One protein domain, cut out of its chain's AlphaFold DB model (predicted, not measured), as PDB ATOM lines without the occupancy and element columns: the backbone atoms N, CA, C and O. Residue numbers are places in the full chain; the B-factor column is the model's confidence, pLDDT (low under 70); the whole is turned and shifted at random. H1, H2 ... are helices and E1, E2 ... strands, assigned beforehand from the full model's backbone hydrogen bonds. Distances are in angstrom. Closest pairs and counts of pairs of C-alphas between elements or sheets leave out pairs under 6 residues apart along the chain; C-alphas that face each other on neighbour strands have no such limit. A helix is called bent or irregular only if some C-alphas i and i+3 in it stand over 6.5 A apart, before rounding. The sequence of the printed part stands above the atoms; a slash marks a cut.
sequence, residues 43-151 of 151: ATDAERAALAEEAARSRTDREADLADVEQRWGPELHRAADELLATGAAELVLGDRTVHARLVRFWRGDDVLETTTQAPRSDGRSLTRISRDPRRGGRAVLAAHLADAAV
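Overview. This is residues 43 to 151 of the 151 residues of an uncharacterized protein of Geodermatophilus aquaeductus (UniProt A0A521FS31). A twisted four-stranded antiparallel sheet has one face covered by two crossing helical pieces, H1b and H3, and its other face bare. The first helix, H1, turns a corner into H1b, and its long first arm, H1a, reaches well past this body, with residues 44 to 50 and 52 to 61 sticking out. The printed part has 109 residues with three named helices and four named strands, in the order H1 E1 E2 E3 E4 H2 H3; the sheet order is E1 - E2 - E3 - E4, and the class is mixed, helices and strands. The whole is only just loose, close to compact, with a radius of gyration of the C-alphas of 16.1 A and spans of 51 by 34 by 23 A, only just elongated.

Along the chain. H1, residues 45 to 87, was assigned as one helix by its hydrogen bonds but is bent, with C-alphas 72 and 75 8.3 A apart. Its arm H1a, residues 45 to 72, begins at C-alpha 45 (-3.898, -68.102, 29.404) and is 40.4 A long; its arm H1b, residues 75 to 87, is 18.1 A long. E1 is residues 89 to 94, E2 residues 97 to 104, 22.6 A long, E3 residues 111 to 118, 23.1 A long, and E4 residues 124 to 130. H2 is residues 134 to 137, and H3, residues 139 to 150, is 16.5 A long and ends at C-alpha 150 (-7.823, -41.539, 7.842).

Arrangement. E1 to E4 form a meander, each strand the antiparallel neighbour of the one before, and each successive pair is a hairpin. N 92 and O 99 are 2.9 A apart between E1 and E2, N 102 and O 114 2.8 A between E2 and E3, and N 113 and O 128 2.8 A between E3 and E4, each within hydrogen-bond range. H1b and H3 lie on the same face of the sheet, two layers in which helices cover one face. H1b has a height over the sheet of 8.0 A and runs along the strands, at 3 degrees to E1 on the local plane. H1b and H3 touch at a steep tilt of 65 degrees, opposite ways, with the C-alphas of Leu 77 and Ala 143 closest at 5.1 A. H1a, with residues 66 to 70 alone, touches H3; the closest C-alphas, of Val 69 and Ala 147, are 6.3 A apart. The lines of H1a and H1b are about perpendicular, at 84 degrees, and H1a is not on the sheet. H2 only grazes the sheet with residues 136 to 137. In H1a, H1b and H3 every O i to N i+4 pair is within hydrogen-bond range; H2 is too short for such a pair.

Size, cuts and confidence. The C-alphas farthest apart, of Thr 44 and Ala 86, are 51.6 A apart. The printed part has no cut and no long link. Its mean pLDDT is 89.1, and no printed residue is under 70.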
ATOM      1  N   ALA A  43      -7.398 -70.434  22.995       75.25
ATOM      2  CA  ALA A  43      -6.109 -69.896  23.403       75.25
ATOM      3  C   ALA A  43      -5.808 -70.313  24.852       75.25
ATOM      4  O   ALA A  43      -6.713 -70.436  25.679       75.25
ATOM      5  N   THR A  44      -4.540 -70.529  25.168       80.88
ATOM      6  CA  THR A  44      -4.056 -70.681  26.547       80.88
ATOM      7  C   THR A  44      -4.119 -69.343  27.292       80.88
ATOM      8  O   THR A  44      -4.281 -68.293  26.672       80.88
ATOM      9  N   ASP A  45      -3.983 -69.347  28.622       77.38
ATOM     10  CA  ASP A  45      -3.898 -68.102  29.404       77.38
ATOM     11  C   ASP A  45      -2.727 -67.213  28.973       77.38
ATOM     12  O   ASP A  45      -2.895 -66.003  28.846       77.38
ATOM     13  N   ALA A  46      -1.569 -67.811  28.672       79.69
ATOM     14  CA  ALA A  46      -0.403 -67.081  28.183       79.69
ATOM     15  C   ALA A  46      -0.655 -66.439  26.807       79.69
ATOM     16  O   ALA A  46      -0.328 -65.274  26.601       79.69
ATOM     17  N   GLU A  47      -1.299 -67.154  25.878       77.56
ATOM     18  CA  GLU A  47      -1.673 -66.601  24.565       77.56
ATOM     19  C   GLU A  47      -2.750 -65.518  24.684       77.56
ATOM     20  O   GLU A  47      -2.702 -64.523  23.965       77.56
ATOM     21  N   ARG A  48      -3.704 -65.666  25.613       77.25
ATOM     22  CA  ARG A  48      -4.679 -64.611  25.921       77.25
ATOM     23  C   ARG A  48      -4.005 -63.360  26.473       77.25
ATOM     24  O   ARG A  48      -4.382 -62.267  26.065       77.25
ATOM     25  N   ALA A  49      -3.038 -63.513  27.375       78.75
ATOM     26  CA  ALA A  49      -2.280 -62.395  27.929       78.75
ATOM     27  C   ALA A  49      -1.471 -61.680  26.837       78.75
ATOM     28  O   ALA A  49      -1.590 -60.467  26.698       78.75
ATOM     29  N   ALA A  50      -0.760 -62.426  25.987       79.81
ATOM     30  CA  ALA A  50      -0.015 -61.861  24.861       79.81
ATOM     31  C   ALA A  50      -0.926 -61.125  23.859       79.81
ATOM     32  O   ALA A  50      -0.606 -60.021  23.426       79.81
ATOM     33  N   LEU A  51      -2.092 -61.694  23.525       77.25
ATOM     34  CA  LEU A  51      -3.084 -61.030  22.672       77.25
ATOM     35  C   LEU A  51      -3.661 -59.769  23.325       77.25
ATOM     36  O   LEU A  51      -3.913 -58.789  22.632       77.25
ATOM     37  N   ALA A  52      -3.874 -59.782  24.642       77.56
ATOM     38  CA  ALA A  52      -4.344 -58.612  25.375       77.56
ATOM     39  C   ALA A  52      -3.287 -57.498  25.413       77.56
ATOM     40  O   ALA A  52      -3.643 -56.329  25.273       77.56
ATOM     41  N   GLU A  53      -2.007 -57.845  25.563       77.25
ATOM     42  CA  GLU A  53      -0.886 -56.902  25.498       77.25
ATOM     43  C   GLU A  53      -0.710 -56.317  24.095       77.25
ATOM     44  O   GLU A  53      -0.550 -55.105  23.956       77.25
ATOM     45  N   GLU A  54      -0.788 -57.144  23.050       79.00
ATOM     46  CA  GLU A  54      -0.769 -56.675  21.660       79.00
ATOM     47  C   GLU A  54      -1.954 -55.744  21.387       79.00
ATOM     48  O   GLU A  54      -1.761 -54.620  20.940       79.00
ATOM     49  N   ALA A  55      -3.171 -56.141  21.768       76.75
ATOM     50  CA  ALA A  55      -4.354 -55.298  21.624       76.75
ATOM     51  C   ALA A  55      -4.271 -54.005  22.453       76.75
ATOM     52  O   ALA A  55      -4.869 -52.995  22.087       76.75
ATOM     53  N   ALA A  56      -3.567 -54.004  23.589       77.44
ATOM     54  CA  ALA A  56      -3.293 -52.781  24.335       77.44
ATOM     55  C   ALA A  56      -2.338 -51.864  23.561       77.44
ATOM     56  O   ALA A  56      -2.665 -50.693  23.395       77.44
ATOM     57  N   ARG A  57      -1.233 -52.399  23.023       78.75
ATOM     58  CA  ARG A  57      -0.288 -51.643  22.186       78.75
ATOM     59  C   ARG A  57      -0.964 -51.067  20.944       78.75
ATOM     60  O   ARG A  57      -0.943 -49.858  20.764       78.75
ATOM     61  N   SER A  58      -1.677 -51.892  20.174       79.25
ATOM     62  CA  SER A  58      -2.388 -51.429  18.975       79.25
ATOM     63  C   SER A  58      -3.444 -50.361  19.280       79.25
ATOM     64  O   SER A  58      -3.689 -49.496  18.447       79.25
ATOM     65  N   ARG A  59      -4.082 -50.397  20.462       80.88
ATOM     66  CA  ARG A  59      -5.003 -49.331  20.889       80.88
ATOM     67  C   ARG A  59      -4.270 -48.027  21.170       80.88
ATOM     68  O   ARG A  59      -4.728 -46.995  20.705       80.88
ATOM     69  N   THR A  60      -3.152 -48.073  21.893       86.38
ATOM     70  CA  THR A  60      -2.343 -46.878  22.173       86.38
ATOM     71  C   THR A  60      -1.792 -46.260  20.891       86.38
ATOM     72  O   THR A  60      -1.886 -45.048  20.726       86.38
ATOM     73  N   ASP A  61      -1.289 -47.080  19.966       85.62
ATOM     74  CA  ASP A  61      -0.799 -46.602  18.671       85.62
ATOM     75  C   ASP A  61      -1.939 -45.955  17.868       85.62
ATOM     76  O   ASP A  61      -1.805 -44.828  17.399       85.62
ATOM     77  N   ARG A  62      -3.119 -46.597  17.818       84.38
ATOM     78  CA  ARG A  62      -4.302 -46.032  17.148       84.38
ATOM     79  C   ARG A  62      -4.774 -44.718  17.776       84.38
ATOM     80  O   ARG A  62      -5.160 -43.809  17.052       84.38
ATOM     81  N   GLU A  63      -4.778 -44.611  19.103       87.94
ATOM     82  CA  GLU A  63      -5.127 -43.370  19.805       87.94
ATOM     83  C   GLU A  63      -4.138 -42.242  19.477       87.94
ATOM     84  O   GLU A  63      -4.557 -41.102  19.270       87.94
ATOM     85  N   ALA A  64      -2.843 -42.556  19.387       89.31
ATOM     86  CA  ALA A  64      -1.817 -41.594  18.998       89.31
ATOM     87  C   ALA A  64      -1.982 -41.140  17.538       89.31
ATOM     88  O   ALA A  64      -1.927 -39.939  17.270       89.31
ATOM     89  N   ASP A  65      -2.247 -42.069  16.619       88.44
ATOM     90  CA  ASP A  65      -2.482 -41.763  15.205       88.44
ATOM     91  C   ASP A  65      -3.733 -40.891  15.013       88.44
ATOM     92  O   ASP A  65      -3.702 -39.902  14.276       88.44
ATOM     93  N   LEU A  66      -4.825 -41.204  15.720       90.56
ATOM     94  CA  LEU A  66      -6.043 -40.387  15.717       90.56
ATOM     95  C   LEU A  66      -5.768 -38.966  16.217       90.56
ATOM     96  O   LEU A  66      -6.192 -37.999  15.584       90.56
ATOM     97  N   ALA A  67      -5.029 -38.830  17.320       90.81
ATOM     98  CA  ALA A  67      -4.675 -37.526  17.867       90.81
ATOM     99  C   ALA A  67      -3.793 -36.708  16.903       90.81
ATOM    100  O   ALA A  67      -3.987 -35.497  16.780       90.81
ATOM    101  N   ASP A  68      -2.856 -37.349  16.194       93.12
ATOM    102  CA  ASP A  68      -2.027 -36.698  15.171       93.12
ATOM    103  C   ASP A  68      -2.874 -36.198  13.992       93.12
ATOM    104  O   ASP A  68      -2.726 -35.052  13.554       93.12
ATOM    105  N   VAL A  69      -3.809 -37.024  13.512       92.00
ATOM    106  CA  VAL A  69      -4.741 -36.659  12.436       92.00
ATOM    107  C   VAL A  69      -5.623 -35.483  12.848       92.00
ATOM    108  O   VAL A  69      -5.726 -34.510  12.099       92.00
ATOM    109  N   GLU A  70      -6.230 -35.529  14.035       91.88
ATOM    110  CA  GLU A  70      -7.078 -34.444  14.539       91.88
ATOM    111  C   GLU A  70      -6.293 -33.142  14.724       91.88
ATOM    112  O   GLU A  70      -6.775 -32.066  14.358       91.88
ATOM    113  N   GLN A  71      -5.067 -33.223  15.248       93.81
ATOM    114  CA  GLN A  71      -4.213 -32.054  15.436       93.81
ATOM    115  C   GLN A  71      -3.802 -31.426  14.101       93.81
ATOM    116  O   GLN A  71      -3.812 -30.201  13.970       93.81
ATOM    117  N   ARG A  72      -3.413 -32.248  13.119       95.31
ATOM    118  CA  ARG A  72      -2.880 -31.769  11.839       95.31
ATOM    119  C   ARG A  72      -3.973 -31.309  10.878       95.31
ATOM    120  O   ARG A  72      -3.764 -30.324  10.179       95.31
ATOM    121  N   TRP A  73      -5.109 -32.006  10.854       95.94
ATOM    122  CA  TRP A  73      -6.144 -31.868   9.820       95.94
ATOM    123  C   TRP A  73      -7.528 -31.501  10.363       95.94
ATOM    124  O   TRP A  73      -8.524 -31.569   9.639       95.94
ATOM    125  N   GLY A  74      -7.630 -31.124  11.640       94.94
ATOM    126  CA  GLY A  74      -8.890 -30.744  12.286       94.94
ATOM    127  C   GLY A  74      -9.756 -29.769  11.469       94.94
ATOM    128  O   GLY A  74     -10.947 -30.039  11.280       94.94
ATOM    129  N   PRO A  75      -9.211 -28.653  10.943       95.81
ATOM    130  CA  PRO A  75      -9.975 -27.726  10.109       95.81
ATOM    131  C   PRO A  75     -10.561 -28.371   8.845       95.81
ATOM    132  O   PRO A  75     -11.728 -28.141   8.519       95.81
ATOM    133  N   GLU A  76      -9.784 -29.192   8.144       96.62
ATOM    134  CA  GLU A  76     -10.187 -29.880   6.921       96.62
ATOM    135  C   GLU A  76     -11.251 -30.946   7.198       96.62
ATOM    136  O   GLU A  76     -12.245 -31.012   6.471       96.62
ATOM    137  N   LEU A  77     -11.096 -31.711   8.283       96.44
ATOM    138  CA  LEU A  77     -12.081 -32.688   8.760       96.44
ATOM    139  C   LEU A  77     -13.424 -32.019   9.055       96.44
ATOM    140  O   LEU A  77     -14.482 -32.492   8.639       96.44
ATOM    141  N   HIS A  78     -13.390 -30.880   9.742       96.69
ATOM    142  CA  HIS A  78     -14.587 -30.114  10.049       96.69
ATOM    143  C   HIS A  78     -15.244 -29.508   8.808       96.69
ATOM    144  O   HIS A  78     -16.472 -29.522   8.714       96.69
ATOM    145  N   ARG A  79     -14.454 -29.014   7.850       96.81
ATOM    146  CA  ARG A  79     -14.970 -28.518   6.568       96.81
ATOM    147  C   ARG A  79     -15.644 -29.637   5.774       96.81
ATOM    148  O   ARG A  79     -16.746 -29.436   5.277       96.81
ATOM    149  N   ALA A  80     -15.016 -30.807   5.687       96.62
ATOM    150  CA  ALA A  80     -15.590 -31.970   5.012       96.62
ATOM    151  C   ALA A  80     -16.866 -32.467   5.716       96.62
ATOM    152  O   ALA A  80     -17.835 -32.839   5.059       96.62
ATOM    153  N   ALA A  81     -16.917 -32.410   7.050       96.56
ATOM    154  CA  ALA A  81     -18.132 -32.704   7.805       96.56
ATOM    155  C   ALA A  81     -19.269 -31.709   7.505       96.56
ATOM    156  O   ALA A  81     -20.419 -32.123   7.347       96.56
ATOM    157  N   ASP A  82     -18.963 -30.413   7.398       96.88
ATOM    158  CA  ASP A  82     -19.938 -29.397   6.984       96.88
ATOM    159  C   ASP A  82     -20.429 -29.654   5.549       96.88
ATOM    160  O   ASP A  82     -21.627 -29.556   5.274       96.88
ATOM    161  N   GLU A  83     -19.532 -30.059   4.647       97.31
ATOM    162  CA  GLU A  83     -19.867 -30.424   3.270       97.31
ATOM    163  C   GLU A  83     -20.784 -31.655   3.210       97.31
ATOM    164  O   GLU A  83     -21.834 -31.599   2.574       97.31
ATOM    165  N   LEU A  84     -20.500 -32.715   3.976       95.88
ATOM    166  CA  LEU A  84     -21.386 -33.883   4.109       95.88
ATOM    167  C   LEU A  84     -22.793 -33.506   4.597       95.88
ATOM    168  O   LEU A  84     -23.800 -34.049   4.127       95.88
ATOM    169  N   LEU A  85     -22.890 -32.569   5.541       93.75
ATOM    170  CA  LEU A  85     -24.174 -32.074   6.037       93.75
ATOM    171  C   LEU A  85     -24.894 -31.176   5.022       93.75
ATOM    172  O   LEU A  85     -26.127 -31.140   5.012       93.75
ATOM    173  N   ALA A  86     -24.170 -30.487   4.148       94.38
ATOM    174  CA  ALA A  86     -24.759 -29.632   3.126       94.38
ATOM    175  C   ALA A  86     -25.188 -30.417   1.875       94.38
ATOM    176  O   ALA A  86     -26.327 -30.290   1.426       94.38
ATOM    177  N   THR A  87     -24.295 -31.238   1.326       94.81
ATOM    178  CA  THR A  87     -24.423 -31.850  -0.008       94.81
ATOM    179  C   THR A  87     -24.634 -33.363   0.047       94.81
ATOM    180  O   THR A  87     -25.159 -33.943  -0.902       94.81
ATOM    181  N   GLY A  88     -24.262 -34.008   1.157       94.25
ATOM    182  CA  GLY A  88     -24.306 -35.462   1.306       94.25
ATOM    183  C   GLY A  88     -23.067 -36.192   0.783       94.25
ATOM    184  O   GLY A  88     -23.040 -37.418   0.846       94.25
ATOM    185  N   ALA A  89     -22.046 -35.489   0.294       96.38
ATOM    186  CA  ALA A  89     -20.786 -36.092  -0.135       96.38
ATOM    187  C   ALA A  89     -19.609 -35.158   0.162       96.38
ATOM    188  O   ALA A  89     -19.766 -33.943   0.116       96.38
ATOM    189  N   ALA A  90     -18.444 -35.726   0.455       97.12
ATOM    190  CA  ALA A  90     -17.204 -34.975   0.603       97.12
ATOM    191  C   ALA A  90     -16.010 -35.812   0.141       97.12
ATOM    192  O   ALA A  90     -16.014 -37.040   0.247       97.12
ATOM    193  N   GLU A  91     -14.980 -35.127  -0.334       96.75
ATOM    194  CA  GLU A  91     -13.676 -35.706  -0.628       96.75
ATOM    195  C   GLU A  91     -12.613 -34.975   0.184       96.75
ATOM    196  O   GLU A  91     -12.581 -33.743   0.244       96.75
ATOM    197  N   LEU A  92     -11.750 -35.745   0.831       94.75
ATOM    198  CA  LEU A  92     -10.742 -35.238   1.739       94.75
ATOM    199  C   LEU A  92      -9.386 -35.853   1.399       94.75
ATOM    200  O   LEU A  92      -9.208 -37.061   1.504       94.75
ATOM    201  N   VAL A  93      -8.424 -35.012   1.025       92.88
ATOM    202  CA  VAL A  93      -7.042 -35.425   0.752       92.88
ATOM    203  C   VAL A  93      -6.183 -35.089   1.968       92.88
ATOM    204  O   VAL A  93      -6.029 -33.916   2.305       92.88
ATOM    205  N   LEU A  94      -5.633 -36.113   2.621       89.00
ATOM    206  CA  LEU A  94      -4.814 -36.022   3.831       89.00
ATOM    207  C   LEU A  94      -3.438 -36.639   3.564       89.00
ATOM    208  O   LEU A  94      -3.230 -37.840   3.730       89.00
ATOM    209  N   GLY A  95      -2.484 -35.811   3.141       88.56
ATOM    210  CA  GLY A  95      -1.141 -36.281   2.797       88.56
ATOM    211  C   GLY A  95      -1.157 -37.226   1.594       88.56
ATOM    212  O   GLY A  95      -1.479 -36.807   0.486       88.56
ATOM    213  N   ASP A  96      -0.782 -38.487   1.807       88.38
ATOM    214  CA  ASP A  96      -0.771 -39.541   0.787       88.38
ATOM    215  C   ASP A  96      -2.082 -40.339   0.712       88.38
ATOM    216  O   ASP A  96      -2.161 -41.316  -0.033       88.38
ATOM    217  N   ARG A  97      -3.110 -39.932   1.466       89.31
ATOM    218  CA  ARG A  97      -4.397 -40.624   1.555       89.31
ATOM    219  C   ARG A  97      -5.535 -39.760   1.036       89.31
ATOM    220  O   ARG A  97      -5.557 -38.553   1.272       89.31
ATOM    221  N   THR A  98      -6.527 -40.397   0.426       94.44
ATOM    222  CA  THR A  98      -7.787 -39.750   0.046       94.44
ATOM    223  C   THR A  98      -8.956 -40.496   0.671       94.44
ATOM    224  O   THR A  98      -9.087 -41.706   0.507       94.44
ATOM    225  N   VAL A  99      -9.814 -39.774   1.388       94.94
ATOM    226  CA  VAL A  99     -11.065 -40.274   1.963       94.94
ATOM    227  C   VAL A  99     -12.221 -39.701   1.153       94.94
ATOM    228  O   VAL A  99     -12.451 -38.492   1.149       94.94
ATOM    229  N   HIS A 100     -12.981 -40.570   0.496       95.88
ATOM    230  CA  HIS A 100     -14.280 -40.213  -0.066       95.88
ATOM    231  C   HIS A 100     -15.365 -40.613   0.924       95.88
ATOM    232  O   HIS A 100     -15.383 -41.744   1.411       95.88
ATOM    233  N   ALA A 101     -16.273 -39.693   1.217       96.38
ATOM    234  CA  ALA A 101     -17.354 -39.905   2.158       96.38
ATOM    235  C   ALA A 101     -18.704 -39.580   1.519       96.38
ATOM    236  O   ALA A 101     -18.848 -38.590   0.800       96.38
ATOM    237  N   ARG A 102     -19.716 -40.397   1.814       96.88
ATOM    238  CA  ARG A 102     -21.097 -40.187   1.380       96.88
ATOM    239  C   ARG A 102     -22.058 -40.393   2.538       96.88
ATOM    240  O   ARG A 102     -22.045 -41.431   3.188       96.88
ATOM    241  N   LEU A 103     -22.932 -39.422   2.769       95.19
ATOM    242  CA  LEU A 103     -24.006 -39.501   3.749       95.19
ATOM    243  C   LEU A 103     -25.314 -39.888   3.051       95.19
ATOM    244  O   LEU A 103     -25.980 -39.066   2.418       95.19
ATOM    245  N   VAL A 104     -25.697 -41.155   3.180       94.12
ATOM    246  CA  VAL A 104     -26.949 -41.705   2.659       94.12
ATOM    247  C   VAL A 104     -28.077 -41.377   3.628       94.12
ATOM    248  O   VAL A 104     -28.178 -41.943   4.718       94.12
ATOM    249  N   ARG A 105     -28.940 -40.447   3.217       93.19
ATOM    250  CA  ARG A 105     -30.088 -40.007   4.011       93.19
ATOM    251  C   ARG A 105     -31.316 -40.819   3.669       93.19
ATOM    252  O   ARG A 105     -31.734 -40.882   2.514       93.19
ATOM    253  N   PHE A 106     -31.943 -41.377   4.690       90.38
ATOM    254  CA  PHE A 106     -33.220 -42.058   4.519       90.38
ATOM    255  C   PHE A 106     -34.373 -41.082   4.764       90.38
ATOM    256  O   PHE A 106     -34.202 -39.989   5.294       90.38
ATOM    257  N   TRP A 107     -35.600 -41.451   4.430       83.75
ATOM    258  CA  TRP A 107     -36.762 -40.624   4.780       83.75
ATOM    259  C   TRP A 107     -37.130 -40.784   6.269       83.75
ATOM    260  O   TRP A 107     -37.523 -39.822   6.929       83.75
ATOM    261  N   ARG A 108     -36.915 -41.976   6.842       82.38
ATOM    262  CA  ARG A 108     -37.100 -42.292   8.266       82.38
ATOM    263  C   ARG A 108     -35.913 -43.063   8.825       82.38
ATOM    264  O   ARG A 108     -35.327 -43.870   8.113       82.38
ATOM    265  N   GLY A 109     -35.673 -42.870  10.120       86.19
ATOM    266  CA  GLY A 109     -34.616 -43.549  10.862       86.19
ATOM    267  C   GLY A 109     -33.313 -42.763  10.862       86.19
ATOM    268  O   GLY A 109     -33.314 -41.542  10.706       86.19
ATOM    269  N   ASP A 110     -32.229 -43.493  11.069       92.88
ATOM    270  CA  ASP A 110     -30.871 -42.964  11.030       92.88
ATOM    271  C   ASP A 110     -30.388 -42.835   9.584       92.88
ATOM    272  O   ASP A 110     -31.006 -43.367   8.660       92.88
ATOM    273  N   ASP A 111     -29.295 -42.112   9.395       92.88
ATOM    274  CA  ASP A 111     -28.582 -42.021   8.128       92.88
ATOM    275  C   ASP A 111     -27.402 -43.006   8.137       92.88
ATOM    276  O   ASP A 111     -27.049 -43.574   9.175       92.88
ATOM    277  N   VAL A 112     -26.795 -43.249   6.979       94.12
ATOM    278  CA  VAL A 112     -25.584 -44.077   6.876       94.12
ATOM    279  C   VAL A 112     -24.463 -43.240   6.284       94.12
ATOM    280  O   VAL A 112     -24.609 -42.681   5.201       94.12
ATOM    281  N   LEU A 113     -23.346 -43.157   6.996       95.00
ATOM    282  CA  LEU A 113     -22.089 -42.639   6.483       95.00
ATOM    283  C   LEU A 113     -21.306 -43.789   5.859       95.00
ATOM    284  O   LEU A 113     -20.941 -44.751   6.531       95.00
ATOM    285  N   GLU A 114     -21.043 -43.664   4.573       94.31
ATOM    286  CA  GLU A 114     -20.122 -44.505   3.832       94.31
ATOM    287  C   GLU A 114     -18.794 -43.773   3.692       94.31
ATOM    288  O   GLU A 114     -18.779 -42.609   3.291       94.31
ATOM    289  N   THR A 115     -17.687 -44.443   4.002       93.50
ATOM    290  CA  THR A 115     -16.346 -43.936   3.703       93.50
ATOM    291  C   THR A 115     -15.566 -44.955   2.896       93.50
ATOM    292  O   THR A 115     -15.649 -46.157   3.142       93.50
ATOM    293  N   THR A 116     -14.792 -44.469   1.935       92.88
ATOM    294  CA  THR A 116     -13.770 -45.236   1.228       92.88
ATOM    295  C   THR A 116     -12.460 -44.479   1.303       92.88
ATOM    296  O   THR A 116     -12.394 -43.327   0.873       92.88
ATOM    297  N   THR A 117     -11.436 -45.132   1.828       92.00
ATOM    298  CA  THR A 117     -10.086 -44.595   1.954       92.00
ATOM    299  C   THR A 117      -9.203 -45.259   0.918       92.00
ATOM    300  O   THR A 117      -9.190 -46.484   0.811       92.00
ATOM    301  N   GLN A 118      -8.467 -44.444   0.175       89.88
ATOM    302  CA  GLN A 118      -7.407 -44.871  -0.723       89.88
ATOM    303  C   GLN A 118      -6.073 -44.438  -0.131       89.88
ATOM    304  O   GLN A 118      -5.875 -43.250   0.137       89.88
ATOM    305  N   ALA A 119      -5.167 -45.387   0.087       86.00
ATOM    306  CA  ALA A 119      -3.817 -45.103   0.561       86.00
ATOM    307  C   ALA A 119      -2.802 -46.054  -0.094       86.00
ATOM    308  O   ALA A 119      -3.153 -47.170  -0.474       86.00
ATOM    309  N   PRO A 120      -1.506 -45.690  -0.174       81.00
ATOM    310  CA  PRO A 120      -0.520 -46.451  -0.947       81.00
ATOM    311  C   PRO A 120      -0.321 -47.907  -0.503       81.00
ATOM    312  O   PRO A 120       0.229 -48.711  -1.254       81.00
ATOM    313  N   ARG A 121      -0.697 -48.241   0.737       74.69
ATOM    314  CA  ARG A 121      -0.510 -49.574   1.335       74.69
ATOM    315  C   ARG A 121      -1.805 -50.246   1.778       74.69
ATOM    316  O   ARG A 121      -1.758 -51.405   2.182       74.69
ATOM    317  N   SER A 122      -2.929 -49.541   1.737       73.44
ATOM    318  CA  SER A 122      -4.197 -50.053   2.243       73.44
ATOM    319  C   SER A 122      -5.354 -49.240   1.692       73.44
ATOM    320  O   SER A 122      -5.393 -48.025   1.879       73.44
ATOM    321  N   ASP A 123      -6.330 -49.932   1.124       82.56
ATOM    322  CA  ASP A 123      -7.636 -49.354   0.861       82.56
ATOM    323  C   ASP A 123      -8.612 -49.840   1.931       82.56
ATOM    324  O   ASP A 123      -8.545 -50.982   2.395       82.56
ATOM    325  N   GLY A 124      -9.515 -48.958   2.341       84.31
ATOM    326  CA  GLY A 124     -10.511 -49.237   3.363       84.31
ATOM    327  C   GLY A 124     -11.889 -48.819   2.890       84.31
ATOM    328  O   GLY A 124     -12.037 -47.828   2.181       84.31
ATOM    329  N   ARG A 125     -12.919 -49.553   3.299       88.06
ATOM    330  CA  ARG A 125     -14.306 -49.105   3.182       88.06
ATOM    331  C   ARG A 125     -14.997 -49.331   4.510       88.06
ATOM    332  O   ARG A 125     -14.812 -50.378   5.124       88.06
ATOM    333  N   SER A 126     -15.802 -48.372   4.936       88.81
ATOM    334  CA  SER A 126     -16.618 -48.493   6.137       88.81
ATOM    335  C   SER A 126     -18.040 -48.013   5.876       88.81
ATOM    336  O   SER A 126     -18.286 -47.155   5.026       88.81
ATOM    337  N   LEU A 127     -18.983 -48.596   6.612       91.38
ATOM    338  CA  LEU A 127     -20.372 -48.167   6.656       91.38
ATOM    339  C   LEU A 127     -20.752 -47.989   8.119       91.38
ATOM    340  O   LEU A 127     -20.737 -48.949   8.890       91.38
ATOM    341  N   THR A 128     -21.107 -46.767   8.491       91.75
ATOM    342  CA  THR A 128     -21.441 -46.413   9.866       91.75
ATOM    343  C   THR A 128     -22.827 -45.803   9.924       91.75
ATOM    344  O   THR A 128     -23.173 -44.912   9.154       91.75
ATOM    345  N   ARG A 129     -23.641 -46.274  10.866       93.38
ATOM    346  CA  ARG A 129     -24.961 -45.706  11.129       93.38
ATOM    347  C   ARG A 129     -24.820 -44.411  11.925       93.38
ATOM    348  O   ARG A 129     -24.189 -44.406  12.978       93.38
ATOM    349  N   ILE A 130     -25.440 -43.340  11.444       92.56
ATOM    350  CA  ILE A 130     -25.350 -41.996  12.015       92.56
ATOM    351  C   ILE A 130     -26.737 -41.511  12.415       92.56
ATOM    352  O   ILE A 130     -27.663 -41.473  11.608       92.56
ATOM    353  N   SER A 131     -26.882 -41.103  13.673       89.12
ATOM    354  CA  SER A 131     -28.137 -40.530  14.156       89.12
ATOM    355  C   SER A 131     -28.419 -39.178  13.506       89.12
ATOM    356  O   SER A 131     -27.522 -38.358  13.343       89.12
ATOM    357  N   ARG A 132     -29.691 -38.888  13.226       84.69
ATOM    358  CA  ARG A 132     -30.112 -37.547  12.779       84.69
ATOM    359  C   ARG A 132     -30.121 -36.498  13.876       84.69
ATOM    360  O   ARG A 132     -30.252 -35.314  13.577       84.69
ATOM    361  N   ASP A 133     -30.035 -36.914  15.139       86.12
ATOM    362  CA  ASP A 133     -29.842 -35.976  16.238       86.12
ATOM    363  C   ASP A 133     -28.498 -35.258  16.019       86.12
ATOM    364  O   ASP A 133     -27.457 -35.919  16.051       86.12
ATOM    365  N   PRO A 134     -28.469 -33.924  15.836       81.00
ATOM    366  CA  PRO A 134     -27.227 -33.185  15.617       81.00
ATOM    367  C   PRO A 134     -26.198 -33.367  16.741       81.00
ATOM    368  O   PRO A 134     -25.004 -33.186  16.521       81.00
ATOM    369  N   ARG A 135     -26.627 -33.758  17.947       80.00
ATOM    370  CA  ARG A 135     -25.718 -34.080  19.057       80.00
ATOM    371  C   ARG A 135     -25.014 -35.425  18.884       80.00
ATOM    372  O   ARG A 135     -24.000 -35.658  19.530       80.00
ATOM    373  N   ARG A 136     -25.568 -36.319  18.062       82.69
ATOM    374  CA  ARG A 136     -25.120 -37.708  17.859       82.69
ATOM    375  C   ARG A 136     -24.740 -38.037  16.412       82.69
ATOM    376  O   ARG A 136     -24.244 -39.128  16.169       82.69
ATOM    377  N   GLY A 137     -24.962 -37.123  15.473       82.62
ATOM    378  CA  GLY A 137     -24.530 -37.239  14.077       82.62
ATOM    379  C   GLY A 137     -24.288 -35.896  13.397       82.62
ATOM    380  O   GLY A 137     -24.254 -35.807  12.175       82.62
ATOM    381  N   GLY A 138     -24.142 -34.829  14.185       88.75
ATOM    382  CA  GLY A 138     -23.734 -33.531  13.668       88.75
ATOM    383  C   GLY A 138     -22.244 -33.475  13.343       88.75
ATOM    384  O   GLY A 138     -21.504 -34.452  13.454       88.75
ATOM    385  N   ARG A 139     -21.801 -32.271  12.984       94.94
ATOM    386  CA  ARG A 139     -20.464 -31.967  12.457       94.94
ATOM    387  C   ARG A 139     -19.309 -32.638  13.204       94.94
ATOM    388  O   ARG A 139     -18.434 -33.207  12.569       94.94
ATOM    389  N   ALA A 140     -19.294 -32.573  14.536       93.12
ATOM    390  CA  ALA A 140     -18.202 -33.135  15.336       93.12
ATOM    391  C   ALA A 140     -18.126 -34.668  15.239       93.12
ATOM    392  O   ALA A 140     -17.037 -35.221  15.160       93.12
ATOM    393  N   VAL A 141     -19.277 -35.346  15.186       93.56
ATOM    394  CA  VAL A 141     -19.338 -36.810  15.057       93.56
ATOM    395  C   VAL A 141     -18.880 -37.244  13.668       93.56
ATOM    396  O   VAL A 141     -18.102 -38.183  13.538       93.56
ATOM    397  N   LEU A 142     -19.311 -36.530  12.625       94.31
ATOM    398  CA  LEU A 142     -18.854 -36.799  11.261       94.31
ATOM    399  C   LEU A 142     -17.348 -36.550  11.110       94.31
ATOM    400  O   LEU A 142     -16.667 -37.374  10.511       94.31
ATOM    401  N   ALA A 143     -16.817 -35.473  11.696       95.62
ATOM    402  CA  ALA A 143     -15.380 -35.198  11.692       95.62
ATOM    403  C   ALA A 143     -14.576 -36.317  12.379       95.62
ATOM    404  O   ALA A 143     -13.561 -36.741  11.838       95.62
ATOM    405  N   ALA A 144     -15.066 -36.853  13.503       94.12
ATOM    406  CA  ALA A 144     -14.432 -37.985  14.180       94.12
ATOM    407  C   ALA A 144     -14.428 -39.259  13.314       94.12
ATOM    408  O   ALA A 144     -13.417 -39.948  13.234       94.12
ATOM    409  N   HIS A 145     -15.521 -39.558  12.601       94.19
ATOM    410  CA  HIS A 145     -15.545 -40.690  11.664       94.19
ATOM    411  C   HIS A 145     -14.619 -40.499  10.459       94.19
ATOM    412  O   HIS A 145     -14.038 -41.468   9.977       94.19
ATOM    413  N   LEU A 146     -14.465 -39.265   9.971       94.50
ATOM    414  CA  LEU A 146     -13.500 -38.954   8.916       94.50
ATOM    415  C   LEU A 146     -12.054 -39.105   9.408       94.50
ATOM    416  O   LEU A 146     -11.221 -39.599   8.655       94.50
ATOM    417  N   ALA A 147     -11.769 -38.733  10.661       93.50
ATOM    418  CA  ALA A 147     -10.461 -38.947  11.279       93.50
ATOM    419  C   ALA A 147     -10.158 -40.444  11.434       93.50
ATOM    420  O   ALA A 147      -9.081 -40.895  11.061       93.50
ATOM    421  N   ASP A 148     -11.136 -41.231  11.888       91.44
ATOM    422  CA  ASP A 148     -11.005 -42.686  12.020       91.44
ATOM    423  C   ASP A 148     -10.776 -43.392  10.678       91.44
ATOM    424  O   ASP A 148      -9.978 -44.322  10.602       91.44
ATOM    425  N   ALA A 149     -11.404 -42.907   9.601       89.12
ATOM    426  CA  ALA A 149     -11.170 -43.403   8.245       89.12
ATOM    427  C   ALA A 149      -9.789 -43.019   7.683       89.12
ATOM    428  O   ALA A 149      -9.344 -43.611   6.697       89.12
ATOM    429  N   ALA A 150      -9.127 -42.024   8.273       86.62
ATOM    430  CA  ALA A 150      -7.823 -41.539   7.842       86.62
ATOM    431  C   ALA A 150      -6.640 -42.267   8.506       86.62
ATOM    432  O   ALA A 150      -5.512 -42.083   8.039       86.62
ATOM    433  N   VAL A 151      -6.885 -43.098   9.530       85.62
ATOM    434  CA  VAL A 151      -5.888 -43.900  10.275       85.62
ATOM    435  C   VAL A 151      -5.856 -45.344   9.792       85.62
ATOM    436  O   VAL A 151      -4.802 -45.734   9.236       85.62
TER     437      VAL A 151